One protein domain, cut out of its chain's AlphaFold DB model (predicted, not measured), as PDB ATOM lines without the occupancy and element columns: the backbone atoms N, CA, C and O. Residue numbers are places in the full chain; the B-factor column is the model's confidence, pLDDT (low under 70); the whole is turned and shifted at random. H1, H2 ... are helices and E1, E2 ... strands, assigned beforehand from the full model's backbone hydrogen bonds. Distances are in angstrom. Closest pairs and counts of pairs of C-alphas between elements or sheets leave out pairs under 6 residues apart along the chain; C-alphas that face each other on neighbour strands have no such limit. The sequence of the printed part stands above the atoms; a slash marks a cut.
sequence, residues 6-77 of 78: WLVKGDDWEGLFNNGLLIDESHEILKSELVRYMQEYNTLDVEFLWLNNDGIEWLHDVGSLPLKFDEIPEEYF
ATOM      1  N   TRP A   6     195.191 110.916 236.601       98.38
ATOM      2  CA  TRP A   6     196.010 111.426 235.500       98.38
ATOM      3  C   TRP A   6     196.477 110.253 234.661       98.38
ATOM      4  O   TRP A   6     197.151 109.367 235.183       98.38
ATOM      5  N   LEU A   7     196.127 110.242 233.381       98.06
ATOM      6  CA  LEU A   7     196.695 109.320 232.410       98.06
ATOM      7  C   LEU A   7     197.824 110.046 231.679       98.06
ATOM      8  O   LEU A   7     197.560 110.929 230.863       98.06
ATOM      9  N   VAL A   8     199.063 109.692 232.003       98.25
ATOM     10  CA  VAL A   8     200.270 110.217 231.360       98.25
ATOM     11  C   VAL A   8     200.674 109.271 230.243       98.25
ATOM     12  O   VAL A   8     200.780 108.069 230.473       98.25
ATOM     13  N   LYS A   9     200.930 109.810 229.054       97.50
ATOM     14  CA  LYS A   9     201.393 109.050 227.895       97.50
ATOM     15  C   LYS A   9     202.705 109.611 227.363       97.50
ATOM     16  O   LYS A   9     202.798 110.807 227.104       97.50
ATOM     17  N   GLY A  10     203.677 108.740 227.122       96.25
ATOM     18  CA  GLY A  10     204.887 109.039 226.362       96.25
ATOM     19  C   GLY A  10     205.196 107.884 225.422       96.25
ATOM     20  O   GLY A  10     205.329 106.754 225.877       96.25
ATOM     21  N   ASP A  11     205.299 108.163 224.121       93.50
ATOM     22  CA  ASP A  11     205.508 107.136 223.089       93.50
ATOM     23  C   ASP A  11     204.460 105.997 223.166       93.50
ATOM     24  O   ASP A  11     203.250 106.261 223.102       93.50
ATOM     25  N   ASP A  12     204.903 104.747 223.314       94.19
ATOM     26  CA  ASP A  12     204.081 103.558 223.505       94.19
ATOM     27  C   ASP A  12     203.987 103.136 224.977       94.19
ATOM     28  O   ASP A  12     203.756 101.961 225.235       94.19
ATOM     29  N   TRP A  13     204.182 104.056 225.927       97.19
ATOM     30  CA  TRP A  13     204.080 103.812 227.366       97.19
ATOM     31  C   TRP A  13     203.061 104.759 228.011       97.19
ATOM     32  O   TRP A  13     203.025 105.965 227.745       97.19
ATOM     33  N   GLU A  14     202.220 104.214 228.881       98.00
ATOM     34  CA  GLU A  14     201.169 104.927 229.598       98.00
ATOM     35  C   GLU A  14     201.243 104.617 231.094       98.00
ATOM     36  O   GLU A  14     201.434 103.471 231.493       98.00
ATOM     37  N   GLY A  15     201.044 105.637 231.928       98.12
ATOM     38  CA  GLY A  15     200.935 105.496 233.376       98.12
ATOM     39  C   GLY A  15     199.697 106.194 233.904       98.12
ATOM     40  O   GLY A  15     199.397 107.332 233.542       98.12
ATOM     41  N   LEU A  16     198.980 105.507 234.784       98.50
ATOM     42  CA  LEU A  16     197.816 106.038 235.469       98.50
ATOM     43  C   LEU A  16     198.185 106.395 236.900       98.50
ATOM     44  O   LEU A  16     198.618 105.546 237.678       98.50
ATOM     45  N   PHE A  17     197.935 107.644 237.269       98.56
ATOM     46  CA  PHE A  17     198.127 108.143 238.620       98.56
ATOM     47  C   PHE A  17     196.776 108.416 239.271       98.56
ATOM     48  O   PHE A  17     195.897 108.996 238.643       98.56
ATOM     49  N   ASN A  18     196.621 108.065 240.547       98.06
ATOM     50  CA  ASN A  18     195.499 108.484 241.384       98.06
ATOM     51  C   ASN A  18     196.013 109.337 242.544       98.06
ATOM     52  O   ASN A  18     196.875 108.904 243.307       98.06
ATOM     53  N   ASN A  19     195.482 110.548 242.685       96.31
ATOM     54  CA  ASN A  19     195.956 111.556 243.647       96.31
ATOM     55  C   ASN A  19     197.492 111.715 243.662       96.31
ATOM     56  O   ASN A  19     198.098 111.848 244.724       96.31
ATOM     57  N   GLY A  20     198.113 111.671 242.478       96.69
ATOM     58  CA  GLY A  20     199.555 111.819 242.291       96.69
ATOM     59  C   GLY A  20     200.390 110.561 242.536       96.69
ATOM     60  O   GLY A  20     201.607 110.650 242.442       96.69
ATOM     61  N   LEU A  21     199.789 109.403 242.831       98.25
ATOM     62  CA  LEU A  21     200.504 108.130 242.991       98.25
ATOM     63  C   LEU A  21     200.265 107.219 241.792       98.25
ATOM     64  O   LEU A  21     199.111 107.026 241.414       98.25
ATOM     65  N   LEU A  22     201.330 106.636 241.237       98.19
ATOM     66  CA  LEU A  22     201.235 105.650 240.163       98.19
ATOM     67  C   LEU A  22     200.477 104.418 240.667       98.19
ATOM     68  O   LEU A  22     200.828 103.833 241.695       98.19
ATOM     69  N   ILE A  23     199.420 104.044 239.955       98.06
ATOM     70  CA  ILE A  23     198.570 102.891 240.280       98.06
ATOM     71  C   ILE A  23     198.582 101.822 239.193       98.06
ATOM     72  O   ILE A  23     198.235 100.680 239.485       98.06
ATOM     73  N   ASP A  24     198.970 102.181 237.970       97.81
ATOM     74  CA  ASP A  24     199.132 101.250 236.858       97.81
ATOM     75  C   ASP A  24     200.069 101.835 235.800       97.81
ATOM     76  O   ASP A  24     200.109 103.055 235.629       97.81
ATOM     77  N   GLU A  25     200.779 100.976 235.075       97.31
ATOM     78  CA  GLU A  25     201.538 101.351 233.879       97.31
ATOM     79  C   GLU A  25     201.562 100.202 232.862       97.31
ATOM     80  O   GLU A  25     201.594  99.023 233.221       97.31
ATOM     81  N   SER A  26     201.500 100.542 231.579       96.06
ATOM     82  CA  SER A  26     201.360  99.590 230.475       96.06
ATOM     83  C   SER A  26     201.765 100.254 229.163       96.06
ATOM     84  O   SER A  26     201.812 101.476 229.070       96.06
ATOM     85  N   HIS A  27     201.971  99.461 228.112       94.94
ATOM     86  CA  HIS A  27     202.101 100.017 226.766       94.94
ATOM     87  C   HIS A  27     200.803 100.670 226.243       94.94
ATOM     88  O   HIS A  27     200.801 101.529 225.363       94.94
ATOM     89  N   GLU A  28     199.667 100.230 226.778       93.88
ATOM     90  CA  GLU A  28     198.342 100.770 226.491       93.88
ATOM     91  C   GLU A  28     197.437 100.464 227.685       93.88
ATOM     92  O   GLU A  28     197.309  99.304 228.090       93.88
ATOM     93  N   ILE A  29     196.799 101.486 228.250       92.94
ATOM     94  CA  ILE A  29     195.734 101.323 229.235       92.94
ATOM     95  C   ILE A  29     194.412 101.309 228.479       92.94
ATOM     96  O   ILE A  29     193.953 102.310 227.918       92.94
ATOM     97  N   LEU A  30     193.755 100.151 228.470       93.88
ATOM     98  CA  LEU A  30     192.530  99.989 227.704       93.88
ATOM     99  C   LEU A  30     191.419 100.864 228.287       93.88
ATOM    100  O   LEU A  30     191.255 101.003 229.500       93.88
ATOM    101  N   LYS A  31     190.531 101.364 227.423       93.75
ATOM    102  CA  LYS A  31     189.357 102.145 227.853       93.75
ATOM    103  C   LYS A  31     188.535 101.439 228.942       93.75
ATOM    104  O   LYS A  31     187.998 102.091 229.834       93.75
ATOM    105  N   SER A  32     188.401 100.116 228.862       96.31
ATOM    106  CA  SER A  32     187.699  99.322 229.876       96.31
ATOM    107  C   SER A  32     188.404  99.328 231.231       96.31
ATOM    108  O   SER A  32     187.731  99.316 232.259       96.31
ATOM    109  N   GLU A  33     189.735  99.364 231.241       96.19
ATOM    110  CA  GLU A  33     190.542  99.431 232.459       96.19
ATOM    111  C   GLU A  33     190.451 100.817 233.082       96.19
ATOM    112  O   GLU A  33     190.169 100.920 234.272       96.19
ATOM    113  N   LEU A  34     190.538 101.880 232.277       96.88
ATOM    114  CA  LEU A  34     190.315 103.239 232.768       96.88
ATOM    115  C   LEU A  34     188.925 103.388 233.406       96.88
ATOM    116  O   LEU A  34     188.809 103.907 234.513       96.88
ATOM    117  N   VAL A  35     187.865 102.862 232.774       97.62
ATOM    118  CA  VAL A  35     186.514 102.868 233.370       97.62
ATOM    119  C   VAL A  35     186.463 102.061 234.672       97.62
ATOM    120  O   VAL A  35     185.807 102.489 235.623       97.62
ATOM    121  N   ARG A  36     187.158 100.918 234.746       97.94
ATOM    122  CA  ARG A  36     187.274 100.140 235.988       97.94
ATOM    123  C   ARG A  36     187.920 100.975 237.094       97.94
ATOM    124  O   ARG A  36     187.387 101.001 238.199       97.94
ATOM    125  N   TYR A  37     189.000 101.698 236.798       97.75
ATOM    126  CA  TYR A  37     189.666 102.580 237.760       97.75
ATOM    127  C   TYR A  37     188.793 103.761 238.187       97.75
ATOM    128  O   TYR A  37     188.706 104.062 239.374       97.75
ATOM    129  N   MET A  38     188.074 104.388 237.256       97.50
ATOM    130  CA  MET A  38     187.105 105.448 237.567       97.50
ATOM    131  C   MET A  38     186.033 104.969 238.560       97.50
ATOM    132  O   MET A  38     185.660 105.695 239.481       97.50
ATOM    133  N   GLN A  39     185.558 103.729 238.407       97.44
ATOM    134  CA  GLN A  39     184.608 103.109 239.336       97.44
ATOM    135  C   GLN A  39     185.254 102.766 240.682       97.44
ATOM    136  O   GLN A  39     184.673 103.058 241.725       97.44
ATOM    137  N   GLU A  40     186.448 102.170 240.663       97.19
ATOM    138  CA  GLU A  40     187.205 101.782 241.857       97.19
ATOM    139  C   GLU A  40     187.519 102.985 242.754       97.19
ATOM    140  O   GLU A  40     187.299 102.937 243.964       97.19
ATOM    141  N   TYR A  41     187.951 104.094 242.152       96.62
ATOM    142  CA  TYR A  41     188.286 105.328 242.859       96.62
ATOM    143  C   TYR A  41     187.124 106.320 242.943       96.62
ATOM    144  O   TYR A  41     187.303 107.422 243.460       96.62
ATOM    145  N   ASN A  42     185.923 105.944 242.492       96.38
ATOM    146  CA  ASN A  42     184.718 106.775 242.542       96.38
ATOM    147  C   ASN A  42     184.966 108.212 242.038       96.38
ATOM    148  O   ASN A  42     184.667 109.190 242.728       96.38
ATOM    149  N   THR A  43     185.550 108.335 240.845       96.56
ATOM    150  CA  THR A  43     185.816 109.626 240.204       96.56
ATOM    151  C   THR A  43     185.563 109.585 238.705       96.56
ATOM    152  O   THR A  43     185.748 108.564 238.046       96.56
ATOM    153  N   LEU A  44     185.122 110.723 238.176       96.00
ATOM    154  CA  LEU A  44     185.045 111.000 236.743       96.00
ATOM    155  C   LEU A  44     186.056 112.080 236.324       96.00
ATOM    156  O   LEU A  44     186.094 112.438 235.149       96.00
ATOM    157  N   ASP A  45     186.832 112.608 237.273       97.44
ATOM    158  CA  ASP A  45     187.883 113.591 237.030       97.44
ATOM    159  C   ASP A  45     189.133 112.863 236.535       97.44
ATOM    160  O   ASP A  45     189.878 112.257 237.314       97.44
ATOM    161  N   VAL A  46     189.291 112.856 235.213       97.12
ATOM    162  CA  VAL A  46     190.413 112.241 234.513       97.12
ATOM    163  C   VAL A  46     191.075 113.302 233.650       97.12
ATOM    164  O   VAL A  46     190.446 113.868 232.755       97.12
ATOM    165  N   GLU A  47     192.351 113.539 233.907       97.50
ATOM    166  CA  GLU A  47     193.205 114.391 233.096       97.50
ATOM    167  C   GLU A  47     194.085 113.523 232.197       97.50
ATOM    168  O   GLU A  47     194.638 112.517 232.635       97.50
ATOM    169  N   PHE A  48     194.193 113.905 230.928       97.31
ATOM    170  CA  PHE A  48     195.043 113.236 229.952       97.31
ATOM    171  C   PHE A  48     196.224 114.150 229.670       97.31
ATOM    172  O   PHE A  48     196.021 115.316 229.333       97.31
ATOM    173  N   LEU A  49     197.429 113.623 229.845       97.94
ATOM    174  CA  LEU A  49     198.673 114.361 229.719       97.94
ATOM    175  C   LEU A  49     199.599 113.617 228.770       97.94
ATOM    176  O   LEU A  49     199.731 112.395 228.848       97.94
ATOM    177  N   TRP A  50     200.261 114.367 227.903       98.25
ATOM    178  CA  TRP A  50     201.213 113.829 226.946       98.25
ATOM    179  C   TRP A  50     202.592 114.389 227.246       98.25
ATOM    180  O   TRP A  50     202.741 115.577 227.535       98.25
ATOM    181  N   LEU A  51     203.589 113.510 227.222       98.38
ATOM    182  CA  LEU A  51     204.977 113.918 227.290       98.38
ATOM    183  C   LEU A  51     205.386 114.515 225.946       98.38
ATOM    184  O   LEU A  51     205.105 113.951 224.887       98.38
ATOM    185  N   ASN A  52     206.079 115.643 226.002       98.44
ATOM    186  CA  ASN A  52     206.754 116.217 224.851       98.44
ATOM    187  C   ASN A  52     208.047 115.436 224.536       98.44
ATOM    188  O   ASN A  52     208.374 114.450 225.196       98.44
ATOM    189  N   ASN A  53     208.802 115.866 223.520       98.31
ATOM    190  CA  ASN A  53     210.007 115.149 223.085       98.31
ATOM    191  C   ASN A  53     211.057 114.989 224.195       98.31
ATOM    192  O   ASN A  53     211.603 113.900 224.335       98.31
ATOM    193  N   ASP A  54     211.305 116.031 224.995       98.31
ATOM    194  CA  ASP A  54     212.277 115.970 226.094       98.31
ATOM    195  C   ASP A  54     211.800 114.977 227.170       98.31
ATOM    196  O   ASP A  54     212.587 114.194 227.701       98.31
ATOM    197  N   GLY A  55     210.489 114.949 227.438       98.25
ATOM    198  CA  GLY A  55     209.861 113.968 228.320       98.25
ATOM    199  C   GLY A  55     209.929 112.534 227.793       98.25
ATOM    200  O   GLY A  55     210.150 111.607 228.567       98.25
ATOM    201  N   ILE A  56     209.773 112.329 226.484       98.19
ATOM    202  CA  ILE A  56     209.892 111.006 225.854       98.19
ATOM    203  C   ILE A  56     211.343 110.510 225.907       98.19
ATOM    204  O   ILE A  56     211.568 109.364 226.291       98.19
ATOM    205  N   GLU A  57     212.322 111.359 225.578       98.19
ATOM    206  CA  GLU A  57     213.748 111.014 225.692       98.19
ATOM    207  C   GLU A  57     214.109 110.643 227.136       98.19
ATOM    208  O   GLU A  57     214.732 109.610 227.380       98.19
ATOM    209  N   TRP A  58     213.632 111.429 228.104       97.88
ATOM    210  CA  TRP A  58     213.780 111.109 229.519       97.88
ATOM    211  C   TRP A  58     213.145 109.760 229.882       97.88
ATOM    212  O   TRP A  58     213.785 108.954 230.560       97.88
ATOM    213  N   LEU A  59     211.920 109.481 229.419       97.38
ATOM    214  CA  LEU A  59     211.224 108.220 229.686       97.38
ATOM    215  C   LEU A  59     211.977 107.017 229.104       97.38
ATOM    216  O   LEU A  59     212.058 105.976 229.755       97.38
ATOM    217  N   HIS A  60     212.567 107.156 227.914       96.06
ATOM    218  CA  HIS A  60     213.419 106.125 227.313       96.06
ATOM    219  C   HIS A  60     214.689 105.867 228.136       96.06
ATOM    220  O   HIS A  60     215.112 104.714 228.242       96.06
ATOM    221  N   ASP A  61     215.270 106.902 228.750       96.50
ATOM    222  CA  ASP A  61     216.450 106.775 229.612       96.50
ATOM    223  C   ASP A  61     216.137 106.095 230.956       96.50
ATOM    224  O   ASP A  61     216.934 105.283 231.439       96.50
ATOM    225  N   VAL A  62     214.994 106.413 231.582       94.44
ATOM    226  CA  VAL A  62     214.612 105.842 232.891       94.44
ATOM    227  C   VAL A  62     213.883 104.499 232.780       94.44
ATOM    228  O   VAL A  62     213.972 103.679 233.695       94.44
ATOM    229  N   GLY A  63     213.198 104.251 231.663       93.25
ATOM    230  CA  GLY A  63     212.530 102.992 231.323       93.25
ATOM    231  C   GLY A  63     211.162 102.750 231.975       93.25
ATOM    232  O   GLY A  63     210.538 101.736 231.670       93.25
ATOM    233  N   SER A  64     210.697 103.632 232.861       95.75
ATOM    234  CA  SER A  64     209.364 103.575 233.475       95.75
ATOM    235  C   SER A  64     208.945 104.943 234.009       95.75
ATOM    236  O   SER A  64     209.782 105.825 234.218       95.75
ATOM    237  N   LEU A  65     207.656 105.117 234.299       97.62
ATOM    238  CA  LEU A  65     207.187 106.325 234.975       97.62
ATOM    239  C   LEU A  65     207.513 106.273 236.483       97.62
ATOM    240  O   LEU A  65     207.645 105.192 237.063       97.62
ATOM    241  N   PRO A  66     207.680 107.432 237.142       97.50
ATOM    242  CA  PRO A  66     207.970 107.496 238.567       97.50
ATOM    243  C   PRO A  66     206.756 107.088 239.402       97.50
ATOM    244  O   PRO A  66     205.611 107.149 238.959       97.50
ATOM    245  N   LEU A  67     206.997 106.724 240.665       98.06
ATOM    246  CA  LEU A  67     205.921 106.363 241.594       98.06
ATOM    247  C   LEU A  67     205.031 107.556 241.949       98.06
ATOM    248  O   LEU A  67     203.890 107.357 242.376       98.06
ATOM    249  N   LYS A  68     205.547 108.781 241.809       98.31
ATOM    250  CA  LYS A  68     204.791 110.003 242.050       98.31
ATOM    251  C   LYS A  68     204.761 110.890 240.820       98.31
ATOM    252  O   LYS A  68     205.765 111.086 240.150       98.31
ATOM    253  N   PHE A  69     203.599 111.475 240.573       98.00
ATOM    254  CA  PHE A  69     203.374 112.364 239.441       98.00
ATOM    255  C   PHE A  69     204.255 113.624 239.493       98.00
ATOM    256  O   PHE A  69     204.746 114.071 238.464       98.00
ATOM    257  N   ASP A  70     204.505 114.168 240.688       97.38
ATOM    258  CA  ASP A  70     205.319 115.375 240.897       97.38
ATOM    259  C   ASP A  70     206.828 115.159 240.686       97.38
ATOM    260  O   ASP A  70     207.603 116.114 240.720       97.38
ATOM    261  N   GLU A  71     207.252 113.916 240.453       97.81
ATOM    262  CA  GLU A  71     208.617 113.580 240.049       97.81
ATOM    263  C   GLU A  71     208.819 113.714 238.530       97.81
ATOM    264  O   GLU A  71     209.958 113.617 238.073       97.81
ATOM    265  N   ILE A  72     207.751 113.958 237.756       97.75
ATOM    266  CA  ILE A  72     207.829 114.302 236.333       97.75
ATOM    267  C   ILE A  72     207.939 115.833 236.219       97.75
ATOM    268  O   ILE A  72     207.002 116.533 236.612       97.75
ATOM    269  N   PRO A  73     209.055 116.375 235.699       97.44
ATOM    270  CA  PRO A  73     209.210 117.812 235.491       97.44
ATOM    271  C   PRO A  73     208.076 118.412 234.649       97.44
ATOM    272  O   PRO A  73     207.687 117.851 233.627       97.44
ATOM    273  N   GLU A  74     207.552 119.570 235.061       97.31
ATOM    274  CA  GLU A  74     206.443 120.239 234.360       97.31
ATOM    275  C   GLU A  74     206.811 120.588 232.910       97.31
ATOM    276  O   GLU A  74     205.959 120.550 232.025       97.31
ATOM    277  N   GLU A  75     208.088 120.880 232.645       98.00
ATOM    278  CA  GLU A  75     208.600 121.153 231.304       98.00
ATOM    279  C   GLU A  75     208.562 119.952 230.350       98.00
ATOM    280  O   GLU A  75     208.814 120.142 229.164       98.00
ATOM    281  N   TYR A  76     208.264 118.740 230.827       98.38
ATOM    282  CA  TYR A  76     208.173 117.531 230.003       98.38
ATOM    283  C   TYR A  76     206.784 117.282 229.422       98.38
ATOM    284  O   TYR A  76     206.616 116.315 228.685       98.38
ATOM    285  N   PHE A  77     205.800 118.135 229.699       97.75
ATOM    286  CA  PHE A  77     204.444 118.006 229.161       97.75
ATOM    287  C   PHE A  77     204.186 118.971 227.986       97.75
ATOM    288  O   PHE A  77     204.877 119.987 227.844       97.75
TER     289      PHE A  77
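AT A GLANCE: This is residues 6 to 77 of the 78 residues of an uncharacterized protein of Brevibacillus gelatini (UniProt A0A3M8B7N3). A twisted four-strand sheet forms the middle, with H1 over it towards one end of the long axis, H2 at the other, and residues 63 to 77 folding back from H2. The 72 printed residues, of mixed class, run E1 E2 E3 H1 E4 H2; the mixed sheet's order is E3 E2 E1 E4. It is compact, radius of gyration of the C-alphas 11.7 A, spanning 33 by 21 by 16 A.

HOW THE PARTS SIT: E1, residues 6 to 10, E2, 13 to 18, and E3, 21 to 26, form a meander, successive antiparallel neighbours in two hairpins; N 8 and O 15, and N 16 and O 24, are each 2.8 A apart. H1, residues 31 to 40, is on the sheet, height 9.6 A, its local plane fitted to only just enough C-alphas, 6. E4, residues 46 to 50, is parallel to E1, with N 7 and O 47 at 2.8 A. E3, H1, E4 make a split strand-helix-strand unit, E2 and E1 between its strands, with a right-handed crossover. H2, residues 53 to 62, only grazes the sheet; its closest C-alpha to E1 is Ile 56, 5.4 A from Gly 10. In H1 and H2 every O i to N i+4 pair is within hydrogen-bond range.

IN THESE COORDINATES: E1 begins at C-alpha 6 (196.010, 111.426, 235.500); H2 ends at C-alpha 62 (214.612, 105.842, 232.891). E2 is 17.1 A long.

THE WHOLE: The farthest C-alphas, Asn 42 and Asp 61, are 34.3 A apart. The printed part has no cut, and no printed residue is under 70 in pLDDT.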